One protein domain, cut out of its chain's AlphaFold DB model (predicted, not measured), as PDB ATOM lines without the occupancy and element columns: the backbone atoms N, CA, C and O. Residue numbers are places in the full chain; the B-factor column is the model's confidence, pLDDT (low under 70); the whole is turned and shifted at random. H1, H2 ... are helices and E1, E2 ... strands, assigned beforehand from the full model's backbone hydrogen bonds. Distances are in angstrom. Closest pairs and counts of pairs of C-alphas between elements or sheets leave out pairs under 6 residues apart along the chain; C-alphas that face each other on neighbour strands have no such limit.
ATOM      1  N   ARG A 111      22.575  12.659   0.234       74.88
ATOM      2  CA  ARG A 111      21.560  13.681   0.490       74.88
ATOM      3  C   ARG A 111      21.825  14.295   1.844       74.88
ATOM      4  O   ARG A 111      21.893  13.589   2.845       74.88
ATOM      5  N   HIS A 112      21.884  15.610   1.848       74.81
ATOM      6  CA  HIS A 112      22.100  16.412   3.030       74.81
ATOM      7  C   HIS A 112      20.860  17.256   3.267       74.81
ATOM      8  O   HIS A 112      20.196  17.713   2.332       74.81
ATOM      9  N   THR A 113      20.494  17.398   4.530       78.31
ATOM     10  CA  THR A 113      19.406  18.272   4.955       78.31
ATOM     11  C   THR A 113      19.920  19.081   6.123       78.31
ATOM     12  O   THR A 113      20.401  18.521   7.106       78.31
ATOM     13  N   LEU A 114      19.837  20.392   5.980       73.56
ATOM     14  CA  LEU A 114      20.205  21.355   6.992       73.56
ATOM     15  C   LEU A 114      18.939  22.057   7.441       73.56
ATOM     16  O   LEU A 114      18.210  22.618   6.628       73.56
ATOM     17  N   HIS A 115      18.689  22.017   8.739       75.62
ATOM     18  CA  HIS A 115      17.623  22.788   9.353       75.62
ATOM     19  C   HIS A 115      18.180  24.111   9.865       75.62
ATOM     20  O   HIS A 115      19.361  24.197  10.191       75.62
ATOM     21  N   ARG A 116      17.322  25.122   9.983       68.94
ATOM     22  CA  ARG A 116      17.639  26.462  10.494       68.94
ATOM     23  C   ARG A 116      18.491  26.470  11.760       68.94
ATOM     24  O   ARG A 116      19.356  27.328  11.897       68.94
ATOM     25  N   ASP A 117      18.227  25.550  12.682       67.12
ATOM     26  CA  ASP A 117      18.939  25.480  13.964       67.12
ATOM     27  C   ASP A 117      20.430  25.158  13.780       67.12
ATOM     28  O   ASP A 117      21.251  25.422  14.662       67.12
ATOM     29  N   ALA A 118      20.801  24.626  12.615       70.31
ATOM     30  CA  ALA A 118      22.181  24.495  12.214       70.31
ATOM     31  C   ALA A 118      22.714  25.845  11.720       70.31
ATOM     32  O   ALA A 118      22.226  26.444  10.755       70.31
ATOM     33  N   ARG A 119      23.753  26.315  12.410       77.75
ATOM     34  CA  ARG A 119      24.457  27.552  12.081       77.75
ATOM     35  C   ARG A 119      24.963  27.492  10.638       77.75
ATOM     36  O   ARG A 119      25.563  26.501  10.247       77.75
ATOM     37  N   HIS A 120      24.731  28.552   9.882       82.62
ATOM     38  CA  HIS A 120      25.239  28.769   8.528       82.62
ATOM     39  C   HIS A 120      25.481  30.267   8.351       82.62
ATOM     40  O   HIS A 120      24.966  31.067   9.137       82.62
ATOM     41  N   TRP A 121      26.232  30.645   7.324       86.25
ATOM     42  CA  TRP A 121      26.560  32.038   7.051       86.25
ATOM     43  C   TRP A 121      26.404  32.371   5.580       86.25
ATOM     44  O   TRP A 121      26.970  31.680   4.738       86.25
ATOM     45  N   PHE A 122      25.695  33.465   5.296       86.31
ATOM     46  CA  PHE A 122      25.833  34.189   4.037       86.31
ATOM     47  C   PHE A 122      26.820  35.337   4.214       86.31
ATOM     48  O   PHE A 122      26.713  36.113   5.169       86.31
ATOM     49  N   VAL A 123      27.775  35.435   3.296       86.00
ATOM     50  CA  VAL A 123      28.791  36.485   3.275       86.00
ATOM     51  C   VAL A 123      28.782  37.133   1.903       86.00
ATOM     52  O   VAL A 123      29.105  36.502   0.902       86.00
ATOM     53  N   GLU A 124      28.377  38.393   1.875       84.81
ATOM     54  CA  GLU A 124      28.313  39.200   0.661       84.81
ATOM     55  C   GLU A 124      29.706  39.740   0.323       84.81
ATOM     56  O   GLU A 124      30.459  40.134   1.214       84.81
ATOM     57  N   HIS A 125      30.055  39.738  -0.962       83.31
ATOM     58  CA  HIS A 125      31.302  40.294  -1.481       83.31
ATOM     59  C   HIS A 125      31.076  40.942  -2.849       83.31
ATOM     60  O   HIS A 125      29.998  40.837  -3.431       83.31
ATOM     61  N   GLU A 126      32.100  41.609  -3.390       81.12
ATOM     62  CA  GLU A 126      31.990  42.411  -4.622       81.12
ATOM     63  C   GLU A 126      31.426  41.633  -5.829       81.12
ATOM     64  O   GLU A 126      30.788  42.206  -6.709       81.12
ATOM     65  N   HIS A 127      31.643  40.319  -5.872       84.12
ATOM     66  CA  HIS A 127      31.334  39.473  -7.028       84.12
ATOM     67  C   HIS A 127      30.241  38.434  -6.771       84.12
ATOM     68  O   HIS A 127      30.038  37.559  -7.616       84.12
ATOM     69  N   GLY A 128      29.544  38.502  -5.634       86.62
ATOM     70  CA  GLY A 128      28.527  37.517  -5.291       86.62
ATOM     71  C   GLY A 128      28.341  37.312  -3.796       86.62
ATOM     72  O   GLY A 128      28.518  38.223  -2.982       86.62
ATOM     73  N   VAL A 129      27.937  36.093  -3.450       87.44
ATOM     74  CA  VAL A 129      27.690  35.671  -2.074       87.44
ATOM     75  C   VAL A 129      28.264  34.296  -1.820       87.44
ATOM     76  O   VAL A 129      27.900  33.327  -2.481       87.44
ATOM     77  N   MET A 130      29.047  34.194  -0.754       88.00
ATOM     78  CA  MET A 130      29.478  32.917  -0.210       88.00
ATOM     79  C   MET A 130      28.450  32.396   0.783       88.00
ATOM     80  O   MET A 130      27.950  33.137   1.632       88.00
ATOM     81  N   HIS A 131      28.181  31.100   0.719       86.69
ATOM     82  CA  HIS A 131      27.404  30.390   1.718       86.69
ATOM     83  C   HIS A 131      28.239  29.283   2.355       86.69
ATOM     84  O   HIS A 131      28.729  28.384   1.673       86.69
ATOM     85  N   LEU A 132      28.369  29.345   3.678       87.81
ATOM     86  CA  LEU A 132      29.042  28.344   4.497       87.81
ATOM     87  C   LEU A 132      28.010  27.624   5.357       87.81
ATOM     88  O   LEU A 132      27.267  28.270   6.098       87.81
ATOM     89  N   SER A 133      27.992  26.293   5.314       84.31
ATOM     90  CA  SER A 133      27.077  25.506   6.148       84.31
ATOM     91  C   SER A 133      27.617  24.119   6.511       84.31
ATOM     92  O   SER A 133      28.358  23.543   5.721       84.31
ATOM     93  N   PRO A 134      27.220  23.530   7.651       83.62
ATOM     94  CA  PRO A 134      27.583  22.164   8.021       83.62
ATOM     95  C   PRO A 134      27.181  21.137   6.954       83.62
ATOM     96  O   PRO A 134      26.043  21.130   6.492       83.62
ATOM     97  N   ALA A 135      28.088  20.218   6.621       77.44
ATOM     98  CA  ALA A 135      27.868  19.130   5.661       77.44
ATOM     99  C   ALA A 135      28.063  17.736   6.281       77.44
ATOM    100  O   ALA A 135      28.518  16.787   5.638       77.44
ATOM    101  N   GLY A 136      27.731  17.627   7.567       75.06
ATOM    102  CA  GLY A 136      27.983  16.457   8.398       75.06
ATOM    103  C   GLY A 136      29.175  16.655   9.341       75.06
ATOM    104  O   GLY A 136      29.761  17.736   9.384       75.06
ATOM    105  N   PRO A 137      29.530  15.625  10.127       78.44
ATOM    106  CA  PRO A 137      30.569  15.741  11.149       78.44
ATOM    107  C   PRO A 137      31.916  16.164  10.553       78.44
ATOM    108  O   PRO A 137      32.404  15.506   9.628       78.44
ATOM    109  N   GLY A 138      32.500  17.244  11.087       83.12
ATOM    110  CA  GLY A 138      33.824  17.730  10.695       83.12
ATOM    111  C   GLY A 138      33.912  18.276   9.270       83.12
ATOM    112  O   GLY A 138      35.010  18.357   8.726       83.12
ATOM    113  N   ARG A 139      32.777  18.581   8.630       84.06
ATOM    114  CA  ARG A 139      32.722  18.991   7.224       84.06
ATOM    115  C   ARG A 139      31.853  20.222   7.028       84.06
ATOM    116  O   ARG A 139      30.777  20.332   7.617       84.06
ATOM    117  N   THR A 140      32.291  21.094   6.130       85.88
ATOM    118  CA  THR A 140      31.592  22.333   5.780       85.88
ATOM    119  C   THR A 140      31.398  22.407   4.276       85.88
ATOM    120  O   THR A 140      32.349  22.243   3.523       85.88
ATOM    121  N   LEU A 141      30.169  22.653   3.842       83.38
ATOM    122  CA  LEU A 141      29.850  23.008   2.468       83.38
ATOM    123  C   LEU A 141      30.174  24.481   2.238       83.38
ATOM    124  O   LEU A 141      29.739  25.334   3.018       83.38
ATOM    125  N   PHE A 142      30.866  24.747   1.136       85.75
ATOM    126  CA  PHE A 142      31.068  26.073   0.579       85.75
ATOM    127  C   PHE A 142      30.311  26.197  -0.744       85.75
ATOM    128  O   PHE A 142      30.447  25.354  -1.628       85.75
ATOM    129  N   LEU A 143      29.504  27.246  -0.882       84.81
ATOM    130  CA  LEU A 143      28.894  27.639  -2.152       84.81
ATOM    131  C   LEU A 143      29.308  29.066  -2.476       84.81
ATOM    132  O   LEU A 143      29.269  29.917  -1.589       84.81
ATOM    133  N   ASP A 144      29.615  29.324  -3.741       86.81
ATOM    134  CA  ASP A 144      29.860  30.672  -4.253       86.81
ATOM    135  C   ASP A 144      28.793  31.001  -5.299       86.81
ATOM    136  O   ASP A 144      28.732  30.404  -6.377       86.81
ATOM    137  N   LEU A 145      27.890  31.908  -4.929       86.06
ATOM    138  CA  LEU A 145      26.791  32.374  -5.760       86.06
ATOM    139  C   LEU A 145      27.232  33.674  -6.423       86.06
ATOM    140  O   LEU A 145      27.020  34.768  -5.893       86.06
ATOM    141  N   SER A 146      27.841  33.539  -7.592       83.69
ATOM    142  CA  SER A 146      28.418  34.659  -8.325       83.69
ATOM    143  C   SER A 146      27.337  35.581  -8.903       83.69
ATOM    144  O   SER A 146      26.383  35.125  -9.524       83.69
ATOM    145  N   SER A 147      27.495  36.895  -8.727       80.88
ATOM    146  CA  SER A 147      26.613  37.926  -9.300       80.88
ATOM    147  C   SER A 147      27.045  38.391 -10.694       80.88
ATOM    148  O   SER A 147      26.288  39.064 -11.391       80.88
ATOM    149  N   VAL A 148      28.283  38.070 -11.083       77.62
ATOM    150  CA  VAL A 148      28.917  38.510 -12.337       77.62
ATOM    151  C   VAL A 148      28.892  37.446 -13.431       77.62
ATOM    152  O   VAL A 148      29.047  37.767 -14.608       77.62
ATOM    153  N   SER A 149      28.710  36.182 -13.057       65.94
ATOM    154  CA  SER A 149      28.372  35.118 -14.001       65.94
ATOM    155  C   SER A 149      26.851  34.986 -14.077       65.94
ATOM    156  O   SER A 149      26.160  35.374 -13.139       65.94
ATOM    157  N   ASP A 150      26.317  34.444 -15.178       70.38
ATOM    158  CA  ASP A 150      24.892  34.087 -15.308       70.38
ATOM    159  C   ASP A 150      24.536  32.908 -14.369       70.38
ATOM    160  O   ASP A 150      23.986  31.891 -14.797       70.38
ATOM    161  N   ASP A 151      24.898  32.998 -13.085       76.12
ATOM    162  CA  ASP A 151      24.576  32.022 -12.062       76.12
ATOM    163  C   ASP A 151      23.093  32.175 -11.698       76.12
ATOM    164  O   ASP A 151      22.690  33.115 -10.998       76.12
ATOM    165  N   PRO A 152      22.238  31.225 -12.112       73.81
ATOM    166  CA  PRO A 152      20.812  31.314 -11.847       73.81
ATOM    167  C   PRO A 152      20.488  31.238 -10.349       73.81
ATOM    168  O   PRO A 152      19.363  31.563  -9.960       73.81
ATOM    169  N   ARG A 153      21.424  30.800  -9.496       79.00
ATOM    170  CA  ARG A 153      21.247  30.732  -8.040       79.00
ATOM    171  C   ARG A 153      21.347  32.113  -7.408       79.00
ATOM    172  O   ARG A 153      20.583  32.386  -6.481       79.00
ATOM    173  N   HIS A 154      22.207  32.994  -7.921       83.19
ATOM    174  CA  HIS A 154      22.306  34.359  -7.412       83.19
ATOM    175  C   HIS A 154      20.973  35.092  -7.610       83.19
ATOM    176  O   HIS A 154      20.293  35.430  -6.642       83.19
ATOM    177  N   ASP A 155      20.511  35.217  -8.852       80.06
ATOM    178  CA  ASP A 155      19.285  35.966  -9.160       80.06
ATOM    179  C   ASP A 155      18.008  35.220  -8.775       80.06
ATOM    180  O   ASP A 155      16.990  35.803  -8.378       80.06
ATOM    181  N   GLY A 156      18.028  33.899  -8.937       76.81
ATOM    182  CA  GLY A 156      16.892  33.038  -8.662       76.81
ATOM    183  C   GLY A 156      16.640  32.868  -7.173       76.81
ATOM    184  O   GLY A 156      15.468  32.804  -6.781       76.81
ATOM    185  N   TRP A 157      17.695  32.795  -6.353       80.12
ATOM    186  CA  TRP A 157      17.583  32.454  -4.935       80.12
ATOM    187  C   TRP A 157      18.048  33.559  -4.002       80.12
ATOM    188  O   TRP A 157      17.270  33.949  -3.131       80.12
ATOM    189  N   TYR A 158      19.265  34.068  -4.171       83.12
ATOM    190  CA  TYR A 158      19.834  35.032  -3.234       83.12
ATOM    191  C   TYR A 158      19.227  36.438  -3.398       83.12
ATOM    192  O   TYR A 158      18.609  36.946  -2.463       83.12
ATOM    193  N   ALA A 159      19.272  37.027  -4.597       82.31
ATOM    194  CA  ALA A 159      18.768  38.380  -4.867       82.31
ATOM    195  C   ALA A 159      17.263  38.522  -4.572       82.31
ATOM    196  O   ALA A 159      16.787  39.556  -4.111       82.31
ATOM    197  N   LYS A 160      16.498  37.444  -4.791       84.50
ATOM    198  CA  LYS A 160      15.060  37.369  -4.478       84.50
ATOM    199  C   LYS A 160      14.769  36.925  -3.042       84.50
ATOM    200  O   LYS A 160      13.603  36.670  -2.734       84.50
ATOM    201  N   ARG A 161      15.798  36.767  -2.200       82.31
ATOM    202  CA  ARG A 161      15.714  36.303  -0.802       82.31
ATOM    203  C   ARG A 161      14.904  35.006  -0.649       82.31
ATOM    204  O   ARG A 161      14.256  34.749   0.359       82.31
ATOM    205  N   ARG A 162      14.908  34.152  -1.682       82.50
ATOM    206  CA  ARG A 162      14.275  32.823  -1.638       82.50
ATOM    207  C   ARG A 162      15.146  31.798  -0.929       82.50
ATOM    208  O   ARG A 162      14.624  30.739  -0.598       82.50
ATOM    209  N   ILE A 163      16.425  32.113  -0.730       81.12
ATOM    210  CA  ILE A 163      17.370  31.296   0.026       81.12
ATOM    211  C   ILE A 163      17.145  31.376   1.542       81.12
ATOM    212  O   ILE A 163      17.501  30.435   2.244       81.12
ATOM    213  N   ASP A 164      16.495  32.440   2.032       81.38
ATOM    214  CA  ASP A 164      16.175  32.647   3.450       81.38
ATOM    215  C   ASP A 164      14.988  31.770   3.869       81.38
ATOM    216  O   ASP A 164      13.838  32.214   3.977       81.38
ATOM    217  N   ARG A 165      15.261  30.478   4.058       83.25
ATOM    218  CA  ARG A 165      14.272  29.451   4.393       83.25
ATOM    219  C   ARG A 165      14.667  28.674   5.639       83.25
ATOM    220  O   ARG A 165      15.806  28.731   6.080       83.25
ATOM    221  N   ASP A 166      13.710  27.967   6.230       80.81
ATOM    222  CA  ASP A 166      13.966  27.165   7.428       80.81
ATOM    223  C   ASP A 166      14.747  25.867   7.154       80.81
ATOM    224  O   ASP A 166      15.306  25.287   8.087       80.81
ATOM    225  N   THR A 167      14.791  25.409   5.902       81.31
ATOM    226  CA  THR A 167      15.394  24.134   5.531       81.31
ATOM    227  C   THR A 167      16.146  24.266   4.216       81.31
ATOM    228  O   THR A 167      15.619  24.766   3.225       81.31
ATOM    229  N   TRP A 168      17.363  23.732   4.167       80.94
ATOM    230  CA  TRP A 168      18.115  23.554   2.930       80.94
ATOM    231  C   TRP A 168      18.350  22.082   2.675       80.94
ATOM    232  O   TRP A 168      18.675  21.305   3.573       80.94
ATOM    233  N   ARG A 169      18.192  21.685   1.422       79.75
ATOM    234  CA  ARG A 169      18.421  20.322   0.971       79.75
ATOM    235  C   ARG A 169      19.375  20.371  -0.184       79.75
ATOM    236  O   ARG A 169      19.116  21.052  -1.170       79.75
ATOM    237  N   TRP A 170      20.443  19.603  -0.091       78.56
ATOM    238  CA  TRP A 170      21.313  19.414  -1.231       78.56
ATOM    239  C   TRP A 170      21.672  17.960  -1.420       78.56
ATOM    240  O   TRP A 170      21.555  17.119  -0.531       78.56
ATOM    241  N   THR A 171      22.043  17.650  -2.649       74.44
ATOM    242  CA  THR A 171      22.531  16.337  -3.031       74.44
ATOM    243  C   THR A 171      23.924  16.529  -3.582       74.44
ATOM    244  O   THR A 171      24.095  17.324  -4.502       74.44
ATOM    245  N   SER A 172      24.897  15.816  -3.031       70.06
ATOM    246  CA  SER A 172      26.252  15.756  -3.565       70.06
ATOM    247  C   SER A 172      26.525  14.385  -4.181       70.06
ATOM    248  O   SER A 172      25.864  13.389  -3.858       70.06
ATOM    249  N   ALA A 173      27.522  14.329  -5.057       68.19
ATOM    250  CA  ALA A 173      28.127  13.081  -5.502       68.19
ATOM    251  C   ALA A 173      28.678  12.267  -4.311       68.19
ATOM    252  O   ALA A 173      28.862  12.796  -3.208       68.19
ATOM    253  N   ALA A 174      28.902  10.964  -4.509       64.38
ATOM    254  CA  ALA A 174      29.361  10.054  -3.453       64.38
ATOM    255  C   ALA A 174      30.734  10.421  -2.868       64.38
ATOM    256  O   ALA A 174      30.979  10.159  -1.691       64.38
ATOM    257  N   ASP A 175      31.600  11.034  -3.672       63.06
ATOM    258  CA  ASP A 175      32.898  11.574  -3.255       63.06
ATOM    259  C   ASP A 175      32.780  12.914  -2.505       63.06
ATOM    260  O   ASP A 175      33.762  13.400  -1.953       63.06
ATOM    261  N   GLY A 176      31.579  13.496  -2.448       55.25
ATOM    262  CA  GLY A 176      31.317  14.793  -1.837       55.25
ATOM    263  C   GLY A 176      31.835  15.980  -2.647       55.25
ATOM    264  O   GLY A 176      31.628  17.100  -2.213       55.25
ATOM    265  N   ALA A 177      32.465  15.772  -3.804       55.09
ATOM    266  CA  ALA A 177      33.172  16.834  -4.520       55.09
ATOM    267  C   ALA A 177      32.256  17.703  -5.389       55.09
ATOM    268  O   ALA A 177      32.637  18.803  -5.770       55.09
ATOM    269  N   VAL A 178      31.062  17.216  -5.744       61.94
ATOM    270  CA  VAL A 178      30.175  17.942  -6.664       61.94
ATOM    271  C   VAL A 178      28.761  18.068  -6.120       61.94
ATOM    272  O   VAL A 178      28.108  17.067  -5.809       61.94
ATOM    273  N   LEU A 179      28.262  19.304  -6.080       66.38
ATOM    274  CA  LEU A 179      26.877  19.646  -5.772       66.38
ATOM    275  C   LEU A 179      25.967  19.369  -6.982       66.38
ATOM    276  O   LEU A 179      26.105  19.970  -8.043       66.38
ATOM    277  N   LEU A 180      25.005  18.461  -6.831       67.75
ATOM    278  CA  LEU A 180      24.089  18.029  -7.900       67.75
ATOM    279  C   LEU A 180      22.744  18.739  -7.869       67.75
ATOM    280  O   LEU A 180      22.073  18.888  -8.891       67.75
ATOM    281  N   PHE A 181      22.313  19.100  -6.670       72.94
ATOM    282  CA  PHE A 181      21.038  19.741  -6.423       72.94
ATOM    283  C   PHE A 181      21.146  20.539  -5.139       72.94
ATOM    284  O   PHE A 181      21.728  20.049  -4.177       72.94
ATOM    285  N   PHE A 182      20.531  21.712  -5.116       76.12
ATOM    286  CA  PHE A 182      20.310  22.502  -3.918       76.12
ATOM    287  C   PHE A 182      18.885  23.050  -3.972       76.12
ATOM    288  O   PHE A 182      18.408  23.453  -5.034       76.12
ATOM    289  N   ALA A 183      18.207  23.064  -2.835       78.31
ATOM    290  CA  ALA A 183      16.923  23.708  -2.650       78.31
ATOM    291  C   ALA A 183      16.845  24.323  -1.259       78.31
ATOM    292  O   ALA A 183      17.237  23.700  -0.274       78.31
ATOM    293  N   ALA A 184      16.297  25.532  -1.194       78.25
ATOM    294  CA  ALA A 184      15.851  26.163   0.037       78.25
ATOM    295  C   ALA A 184      14.325  25.977   0.131       78.25
ATOM    296  O   ALA A 184      13.582  26.442  -0.735       78.25
ATOM    297  N   GLU A 185      13.859  25.257   1.145       81.56
ATOM    298  CA  GLU A 185      12.472  24.830   1.349       81.56
ATOM    299  C   GLU A 185      11.951  25.298   2.716       81.56
ATOM    300  O   GLU A 185      12.722  25.530   3.640       81.56
ATOM    301  N   GLY A 186      10.627  25.423   2.838       81.38
ATOM    302  CA  GLY A 186       9.948  25.747   4.095       81.38
ATOM    303  C   GLY A 186       9.621  27.229   4.302       81.38
ATOM    304  O   GLY A 186       9.500  28.010   3.344       81.38
ATOM    305  N   ALA A 187       9.368  27.610   5.554       80.06
ATOM    306  CA  ALA A 187       8.913  28.949   5.906       80.06
ATOM    307  C   ALA A 187      10.014  29.995   5.641       80.06
ATOM    308  O   ALA A 187      11.190  29.709   5.868       80.06
ATOM    309  N   PRO A 188       9.665  31.205   5.157       80.06
ATOM    310  CA  PRO A 188      10.618  32.306   5.083       80.06
ATOM    311  C   PRO A 188      11.157  32.642   6.475       80.06
ATOM    312  O   PRO A 188      10.392  32.684   7.443       80.06
ATOM    313  N   VAL A 189      12.451  32.925   6.568       78.88
ATOM    314  CA  VAL A 189      13.101  33.324   7.822       78.88
ATOM    315  C   VAL A 189      13.809  34.665   7.668       78.88
ATOM    316  O   VAL A 189      13.972  35.176   6.561       78.88
ATOM    317  N   ALA A 190      14.192  35.267   8.796       77.88
ATOM    318  CA  ALA A 190      15.016  36.467   8.771       77.88
ATOM    319  C   ALA A 190      16.383  36.148   8.128       77.88
ATOM    320  O   ALA A 190      16.932  35.082   8.429       77.88
ATOM    321  N   PRO A 191      16.937  37.047   7.295       74.88
ATOM    322  CA  PRO A 191      18.221  36.824   6.642       74.88
ATOM    323  C   PRO A 191      19.339  36.565   7.650       74.88
ATOM    324  O   PRO A 191      19.482  37.298   8.631       74.88
ATOM    325  N   ASN A 192      20.150  35.540   7.391       75.62
ATOM    326  CA  ASN A 192      21.260  35.155   8.258       75.62
ATOM    327  C   ASN A 192      22.610  35.544   7.630       75.62
ATOM    328  O   ASN A 192      23.355  34.713   7.108       75.62
ATOM    329  N   SER A 193      22.889  36.850   7.641       76.81
ATOM    330  CA  SER A 193      24.147  37.420   7.148       76.81
ATOM    331  C   SER A 193      25.202  37.437   8.251       76.81
ATOM    332  O   SER A 193      24.948  37.913   9.362       76.81
ATOM    333  N   PHE A 194      26.406  36.958   7.942       78.44
ATOM    334  CA  PHE A 194      27.527  37.006   8.880       78.44
ATOM    335  C   PHE A 194      27.951  38.448   9.172       78.44
ATOM    336  O   PHE A 194      28.182  38.796  10.326       78.44
ATOM    337  N   ALA A 195      27.958  39.308   8.151       71.69
ATOM    338  CA  ALA A 195      28.225  40.738   8.300       71.69
ATOM    339  C   ALA A 195      27.210  41.404   9.249       71.69
ATOM    340  O   ALA A 195      27.589  42.138  10.166       71.69
ATOM    341  N   ALA A 196      25.921  41.068   9.115       70.75
ATOM    342  CA  ALA A 196      24.881  41.546  10.026       70.75
ATOM    343  C   ALA A 196      25.076  41.021  11.460       70.75
ATOM    344  O   ALA A 196      24.949  41.785  12.415       70.75
ATOM    345  N   ALA A 197      25.451  39.747  11.621       70.06
ATOM    346  CA  ALA A 197      25.766  39.160  12.926       70.06
ATOM    347  C   ALA A 197      26.996  39.805  13.596       70.06
ATOM    348  O   ALA A 197      27.133  39.761  14.820       70.06
ATOM    349  N   LEU A 198      27.887  40.403  12.806       68.50
ATOM    350  CA  LEU A 198      29.055  41.149  13.271       68.50
ATOM    351  C   LEU A 198      28.782  42.649  13.461       68.50
ATOM    352  O   LEU A 198      29.586  43.326  14.105       68.50
ATOM    353  N   GLY A 199      27.666  43.157  12.927       63.72
ATOM    354  CA  GLY A 199      27.286  44.570  12.954       63.72
ATOM    355  C   GLY A 199      28.119  45.470  12.034       63.72
ATOM    356  O   GLY A 199      28.223  46.663  12.312       63.72
ATOM    357  N   ARG A 200      28.752  44.925  10.982       64.19
ATOM    358  CA  ARG A 200      29.620  45.681  10.062       64.19
ATOM    359  C   ARG A 200      29.668  45.042   8.673       64.19
ATOM    360  O   ARG A 200      29.827  43.830   8.567       64.19
ATOM    361  N   GLU A 201      29.613  45.872   7.635       62.34
ATOM    362  CA  GLU A 201      30.078  45.510   6.293       62.34
ATOM    363  C   GLU A 201      31.600  45.674   6.258       62.34
ATOM    364  O   GLU A 201      32.126  46.773   6.455       62.34
ATOM    365  N   ASP A 202      32.313  44.563   6.110       66.38
ATOM    366  CA  ASP A 202      33.767  44.540   5.997       66.38
ATOM    367  C   ASP A 202      34.120  43.983   4.618       66.38
ATOM    368  O   ASP A 202      33.793  42.834   4.309       66.38
ATOM    369  N   SER A 203      34.732  44.817   3.775       64.44
ATOM    370  CA  SER A 203      35.113  44.450   2.408       64.44
ATOM    371  C   SER A 203      36.125  43.307   2.376       64.44
ATOM    372  O   SER A 203      36.154  42.543   1.412       64.44
ATOM    373  N   ASP A 204      36.906  43.141   3.446       72.88
ATOM    374  CA  ASP A 204      37.996  42.167   3.512       72.88
ATOM    375  C   ASP A 204      37.533  40.818   4.087       72.88
ATOM    376  O   ASP A 204      38.283  39.839   4.112       72.88
ATOM    377  N   LEU A 205      36.265  40.726   4.503       75.94
ATOM    378  CA  LEU A 205      35.674  39.529   5.099       75.94
ATOM    379  C   LEU A 205      35.745  38.319   4.165       75.94
ATOM    380  O   LEU A 205      36.055  37.209   4.594       75.94
ATOM    381  N   ALA A 206      35.495  38.545   2.879       76.31
ATOM    382  CA  ALA A 206      35.569  37.519   1.850       76.31
ATOM    383  C   ALA A 206      36.998  36.992   1.660       76.31
ATOM    384  O   ALA A 206      37.205  35.784   1.554       76.31
ATOM    385  N   ALA A 207      37.993  37.884   1.680       77.94
ATOM    386  CA  ALA A 207      39.399  37.507   1.585       77.94
ATOM    387  C   ALA A 207      39.842  36.696   2.812       77.94
ATOM    388  O   ALA A 207      40.473  35.651   2.663       77.94
ATOM    389  N   ALA A 208      39.436  37.119   4.014       77.81
ATOM    390  CA  ALA A 208      39.712  36.396   5.252       77.81
ATOM    391  C   ALA A 208      39.088  34.992   5.257       77.81
ATOM    392  O   ALA A 208      39.701  34.044   5.751       77.81
ATOM    393  N   ILE A 209      37.888  34.843   4.684       80.19
ATOM    394  CA  ILE A 209      37.259  33.534   4.489       80.19
ATOM    395  C   ILE A 209      38.087  32.704   3.526       80.19
ATOM    396  O   ILE A 209      38.519  31.626   3.918       80.19
ATOM    397  N   PHE A 210      38.369  33.195   2.318       80.69
ATOM    398  CA  PHE A 210      39.157  32.447   1.339       80.69
ATOM    399  C   PHE A 210      40.512  31.990   1.887       80.69
ATOM    400  O   PHE A 210      40.924  30.863   1.614       80.69
ATOM    401  N   GLU A 211      41.172  32.813   2.700       79.44
ATOM    402  CA  GLU A 211      42.402  32.440   3.398       79.44
ATOM    403  C   GLU A 211      42.160  31.342   4.448       79.44
ATOM    404  O   GLU A 211      42.892  30.354   4.494       79.44
ATOM    405  N   ALA A 212      41.110  31.471   5.267       78.88
ATOM    406  CA  ALA A 212      40.775  30.510   6.321       78.88
ATOM    407  C   ALA A 212      40.302  29.146   5.786       78.88
ATOM    408  O   ALA A 212      40.483  28.125   6.457       78.88
ATOM    409  N   VAL A 213      39.677  29.118   4.605       81.62
ATOM    410  CA  VAL A 213      39.145  27.895   3.978       81.62
ATOM    411  C   VAL A 213      40.003  27.357   2.830       81.62
ATOM    412  O   VAL A 213      39.735  26.261   2.347       81.62
ATOM    413  N   GLY A 214      41.060  28.067   2.425       79.69
ATOM    414  CA  GLY A 214      42.014  27.595   1.417       79.69
ATOM    415  C   GLY A 214      41.536  27.726  -0.033       79.69
ATOM    416  O   GLY A 214      41.934  26.921  -0.868       79.69
ATOM    417  N   SER A 215      40.719  28.739  -0.342       78.25
ATOM    418  CA  SER A 215      40.156  28.997  -1.685       78.25
ATOM    419  C   SER A 215      39.347  27.827  -2.279       78.25
ATOM    420  O   SER A 215      39.688  27.339  -3.359       78.25
ATOM    421  N   PRO A 216      38.287  27.360  -1.592       80.88
ATOM    422  CA  PRO A 216      37.407  26.317  -2.111       80.88
ATOM    423  C   PRO A 216      36.666  26.775  -3.372       80.88
ATOM    424  O   PRO A 216      36.318  27.949  -3.520       80.88
ATOM    425  N   GLY A 217      36.405  25.826  -4.265       75.81
ATOM    426  CA  GLY A 217      35.501  25.990  -5.393       75.81
ATOM    427  C   GLY A 217      34.034  25.878  -4.978       75.81
ATOM    428  O   GLY A 217      33.690  25.370  -3.910       75.81
ATOM    429  N   ASP A 218      33.140  26.355  -5.841       79.56
ATOM    430  CA  ASP A 218      31.699  26.262  -5.617       79.56
ATOM    431  C   ASP A 218      31.218  24.803  -5.512       79.56
ATOM    432  O   ASP A 218      31.396  24.000  -6.430       79.56
ATOM    433  N   GLY A 219      30.563  24.471  -4.397       74.50
ATOM    434  CA  GLY A 219      30.087  23.122  -4.100       74.50
ATOM    435  C   GLY A 219      31.081  22.260  -3.325       74.50
ATOM    436  O   GLY A 219      30.716  21.136  -2.965       74.50
ATOM    437  N   ASP A 220      32.284  22.765  -3.040       78.06
ATOM    438  CA  ASP A 220      33.306  22.015  -2.320       78.06
ATOM    439  C   ASP A 220      32.890  21.710  -0.879       78.06
ATOM    440  O   ASP A 220      32.282  22.515  -0.159       78.06
ATOM    441  N   ILE A 221      33.291  20.521  -0.436       80.62
ATOM    442  CA  ILE A 221      33.183  20.092   0.952       80.62
ATOM    443  C   ILE A 221      34.554  20.237   1.599       80.62
ATOM    444  O   ILE A 221      35.456  19.422   1.400       80.62
ATOM    445  N   ILE A 222      34.692  21.271   2.416       85.75
ATOM    446  CA  ILE A 222      35.895  21.543   3.189       85.75
ATOM    447  C   ILE A 222      35.975  20.499   4.315       85.75
ATOM    448  O   ILE A 222      35.012  20.358   5.083       85.75
ATOM    449  N   PRO A 223      37.104  19.779   4.473       86.19
ATOM    450  CA  PRO A 223      37.317  18.809   5.549       86.19
ATOM    451  C   PRO A 223      37.646  19.513   6.879       86.19
ATOM    452  O   PRO A 223      38.644  19.209   7.530       86.19
ATOM    453  N   ARG A 224      36.827  20.500   7.247       87.12
ATOM    454  CA  ARG A 224      36.945  21.313   8.457       87.12
ATOM    455  C   ARG A 224      35.555  21.560   9.028       87.12
ATOM    456  O   ARG A 224      34.598  21.792   8.281       87.12
ATOM    457  N   ASP A 225      35.438  21.490  10.350       88.69
ATOM    458  CA  ASP A 225      34.155  21.665  11.023       88.69
ATOM    459  C   ASP A 225      33.662  23.112  10.917       88.69
ATOM    460  O   ASP A 225      34.439  24.062  11.032       88.69
ATOM    461  N   PHE A 226      32.353  23.286  10.734       88.25
ATOM    462  CA  PHE A 226      31.764  24.616  10.602       88.25
ATOM    463  C   PHE A 226      31.969  25.456  11.866       88.25
ATOM    464  O   PHE A 226      32.224  26.653  11.768       88.25
ATOM    465  N   ALA A 227      31.882  24.854  13.058       88.56
ATOM    466  CA  ALA A 227      32.088  25.580  14.307       88.56
ATOM    467  C   ALA A 227      33.538  26.062  14.450       88.56
ATOM    468  O   ALA A 227      33.781  27.126  15.017       88.56
ATOM    469  N   GLU A 228      34.492  25.302  13.909       90.38
ATOM    470  CA  GLU A 228      35.897  25.694  13.872       90.38
ATOM    471  C   GLU A 228      36.113  26.888  12.936       90.38
ATOM    472  O   GLU A 228      36.762  27.858  13.323       90.38
ATOM    473  N   ILE A 229      35.509  26.855  11.743       88.44
ATOM    474  CA  ILE A 229      35.545  27.976  10.794       88.44
ATOM    475  C   ILE A 229      34.870  29.216  11.403       88.44
ATOM    476  O   ILE A 229      35.453  30.294  11.375       88.44
ATOM    477  N   ASP A 230      33.683  29.085  12.008       87.75
ATOM    478  CA  ASP A 230      32.980  30.195  12.678       87.75
ATOM    479  C   ASP A 230      33.842  30.821  13.787       87.75
ATOM    480  O   ASP A 230      33.930  32.046  13.891       87.75
ATOM    481  N   ALA A 231      34.519  29.998  14.595       87.88
ATOM    482  CA  ALA A 231      35.409  30.475  15.647       87.88
ATOM    483  C   ALA A 231      36.648  31.198  15.090       87.88
ATOM    484  O   ALA A 231      36.977  32.283  15.571       87.88
ATOM    485  N   ASP A 232      37.304  30.635  14.072       87.56
ATOM    486  CA  ASP A 232      38.483  31.216  13.414       87.56
ATOM    487  C   ASP A 232      38.143  32.560  12.754       87.56
ATOM    488  O   ASP A 232      38.806  33.568  13.002       87.56
ATOM    489  N   LEU A 233      37.031  32.625  12.015       83.38
ATOM    490  CA  LEU A 233      36.550  33.866  11.404       83.38
ATOM    491  C   LEU A 233      36.270  34.941  12.457       83.38
ATOM    492  O   LEU A 233      36.727  36.076  12.328       83.38
ATOM    493  N   ARG A 234      35.573  34.594  13.547       84.00
ATOM    494  CA  ARG A 234      35.319  35.538  14.647       84.00
ATOM    495  C   ARG A 234      36.609  36.006  15.315       84.00
ATOM    496  O   ARG A 234      36.710  37.186  15.650       84.00
ATOM    497  N   ALA A 235      37.578  35.113  15.508       84.44
ATOM    498  CA  ALA A 235      38.863  35.435  16.117       84.44
ATOM    499  C   ALA A 235      39.691  36.380  15.234       84.44
ATOM    500  O   ALA A 235      40.191  37.388  15.731       84.44
ATOM    501  N   ARG A 236      39.777  36.113  13.926       79.06
ATOM    502  CA  ARG A 236      40.474  36.971  12.952       79.06
ATOM    503  C   ARG A 236      39.881  38.372  12.901       79.06
ATOM    504  O   ARG A 236      40.610  39.357  12.957       79.06
ATOM    505  N   ILE A 237      38.555  38.467  12.898       75.25
ATOM    506  CA  ILE A 237      37.852  39.754  12.906       75.25
ATOM    507  C   ILE A 237      38.070  40.487  14.233       75.25
ATOM    508  O   ILE A 237      38.254  41.701  14.250       75.25
ATOM    509  N   ALA A 238      38.076  39.774  15.362       78.88
ATOM    510  CA  ALA A 238      38.401  40.368  16.655       78.88
ATOM    511  C   ALA A 238      39.852  40.873  16.717       78.88
ATOM    512  O   ALA A 238      40.088  41.939  17.282       78.88
ATOM    513  N   ALA A 239      40.803  40.157  16.114       77.06
ATOM    514  CA  ALA A 239      42.194  40.590  16.018       77.06
ATOM    515  C   ALA A 239      42.338  41.842  15.142       77.06
ATOM    516  O   ALA A 239      42.990  42.794  15.560       77.06
ATOM    517  N   ALA A 240      41.650  41.896  13.996       70.56
ATOM    518  CA  ALA A 240      41.629  43.076  13.132       70.56
ATOM    519  C   ALA A 240      41.088  44.331  13.849       70.56
ATOM    520  O   ALA A 240      41.552  45.431  13.575       70.56
ATOM    521  N   LYS A 241      40.161  44.179  14.813       66.75
ATOM    522  CA  LYS A 241      39.650  45.285  15.656       66.75
ATOM    523  C   LYS A 241      40.672  45.855  16.648       66.75
ATOM    524  O   LYS A 241      40.424  46.931  17.184       66.75
ATOM    525  N   ALA A 242      41.728  45.111  16.979       62.47
ATOM    526  CA  ALA A 242      42.703  45.500  18.001       62.47
ATOM    527  C   ALA A 242      43.903  46.283  17.436       62.47
ATOM    528  O   ALA A 242      44.687  46.830  18.214       62.47
TER     529      ALA A 242
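AT A GLANCE: This is residues 111 to 242 of the 243 residues of an uncharacterized protein of Roseomonas sp. JC162 (UniProt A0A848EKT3). A small antiparallel sheet of three strands, E2 E3 E4, is the middle of the domain: H3 and H4 cover one of its faces, and H1 packs on the other. On the H1 side a second three-stranded sheet, E1 E5 E6, loosely and only partly faces the first with its strands running crosswise, while H4 meets the first sheet with residues 226 to 230 and runs on away from the second. The printed part has 132 residues with four named helices and six named strands, in the order E1 E2 E3 E4 H1 E5 E6 H2 H3 H4. The class is mixed, helices and strands, and both sheets are antiparallel, in the orders E1 E5 E6 and E2 E3 E4. The whole is compact, with a radius of gyration of the C-alphas of 14.0 A and spans of 41 by 30 by 29 A.

HOW THE PARTS SIT: E1, residues 111 to 115, is an edge strand and the antiparallel neighbour of E5, residues 165 to 173, with N 112 and O 170 at 2.8 A. E2, residues 121 to 125, E3, residues 128 to 134, and E4, residues 140 to 146, form a meander, each strand the antiparallel neighbour of the one before. In the hairpin of E2 and E3, N 123 and O 130 are 2.8 A apart, and in the hairpin of E3 and E4, N 131 and O 143 are 2.8 A apart. Between the two sheets, the closest C-alphas of E1 and E3 are Leu 114 and Pro 134, at 7.5 A. H1, residues 152 to 158, is on the sheet E2 E3 E4 at a height over the sheet of 8.9 A; its closest C-alpha pair with E4 is His 154 and Leu 145, at 5.2 A. H1 runs across the strands, at 67 degrees to E4 on the local plane. E5 forms a hairpin with the edge strand E6, residues 179 to 188, where N 169 and O 183 are 2.8 A apart. H2, residues 194 to 198, stands at the level of the sheet E2 E3 E4, with the C-alphas of Phe 194 and Trp 121 closest to each other at 5.4 A. H3, residues 205 to 213, is on the opposite face from H1, at a height over the sheet of 9.5 A and slantwise to the strands, at 38 degrees to E3 on the local plane. H4, residues 226 to 240, is on the same face as H3, over E2 and E3, and runs along the strands. H3 and H4 touch, closest at the C-alphas of Ile 209 and Leu 233, 7.0 A, at a steep tilt of 50 degrees, opposite ways. H2 and H4 are near each other. In H1, H2, H3 and H4 every O i to N i+4 pair is within hydrogen-bond range.

IN THESE COORDINATES: E1 begins at C-alpha 111, (21.560, 13.681, 0.490), and is 13.3 A long; E2 is 12.8 A, E3 20.3 A and E4 19.0 A. H1 measures 9.4 A, E5 23.6 A and E6 23.3 A, the last ending at C-alpha 188, (10.618, 32.306, 5.083). H2 measures 6.2 A and H3 12.2 A. H4 is 21.1 A long and ends at C-alpha 240, (41.629, 43.076, 13.132).

THE WHOLE: The C-alphas of Ala 174 and Ala 242 are the two farthest apart, at 43.5 A. The printed part has no cut. The link from H3 to H4, residues 214 to 225, is long, and its residues 221 to 222 pair antiparallel with residues 140 to 141 of E4. The mean pLDDT of the printed part is 78.2; it is under 70 at residues 116 to 117, 149, 173 to 180, 198 to 203 and 241 to 242.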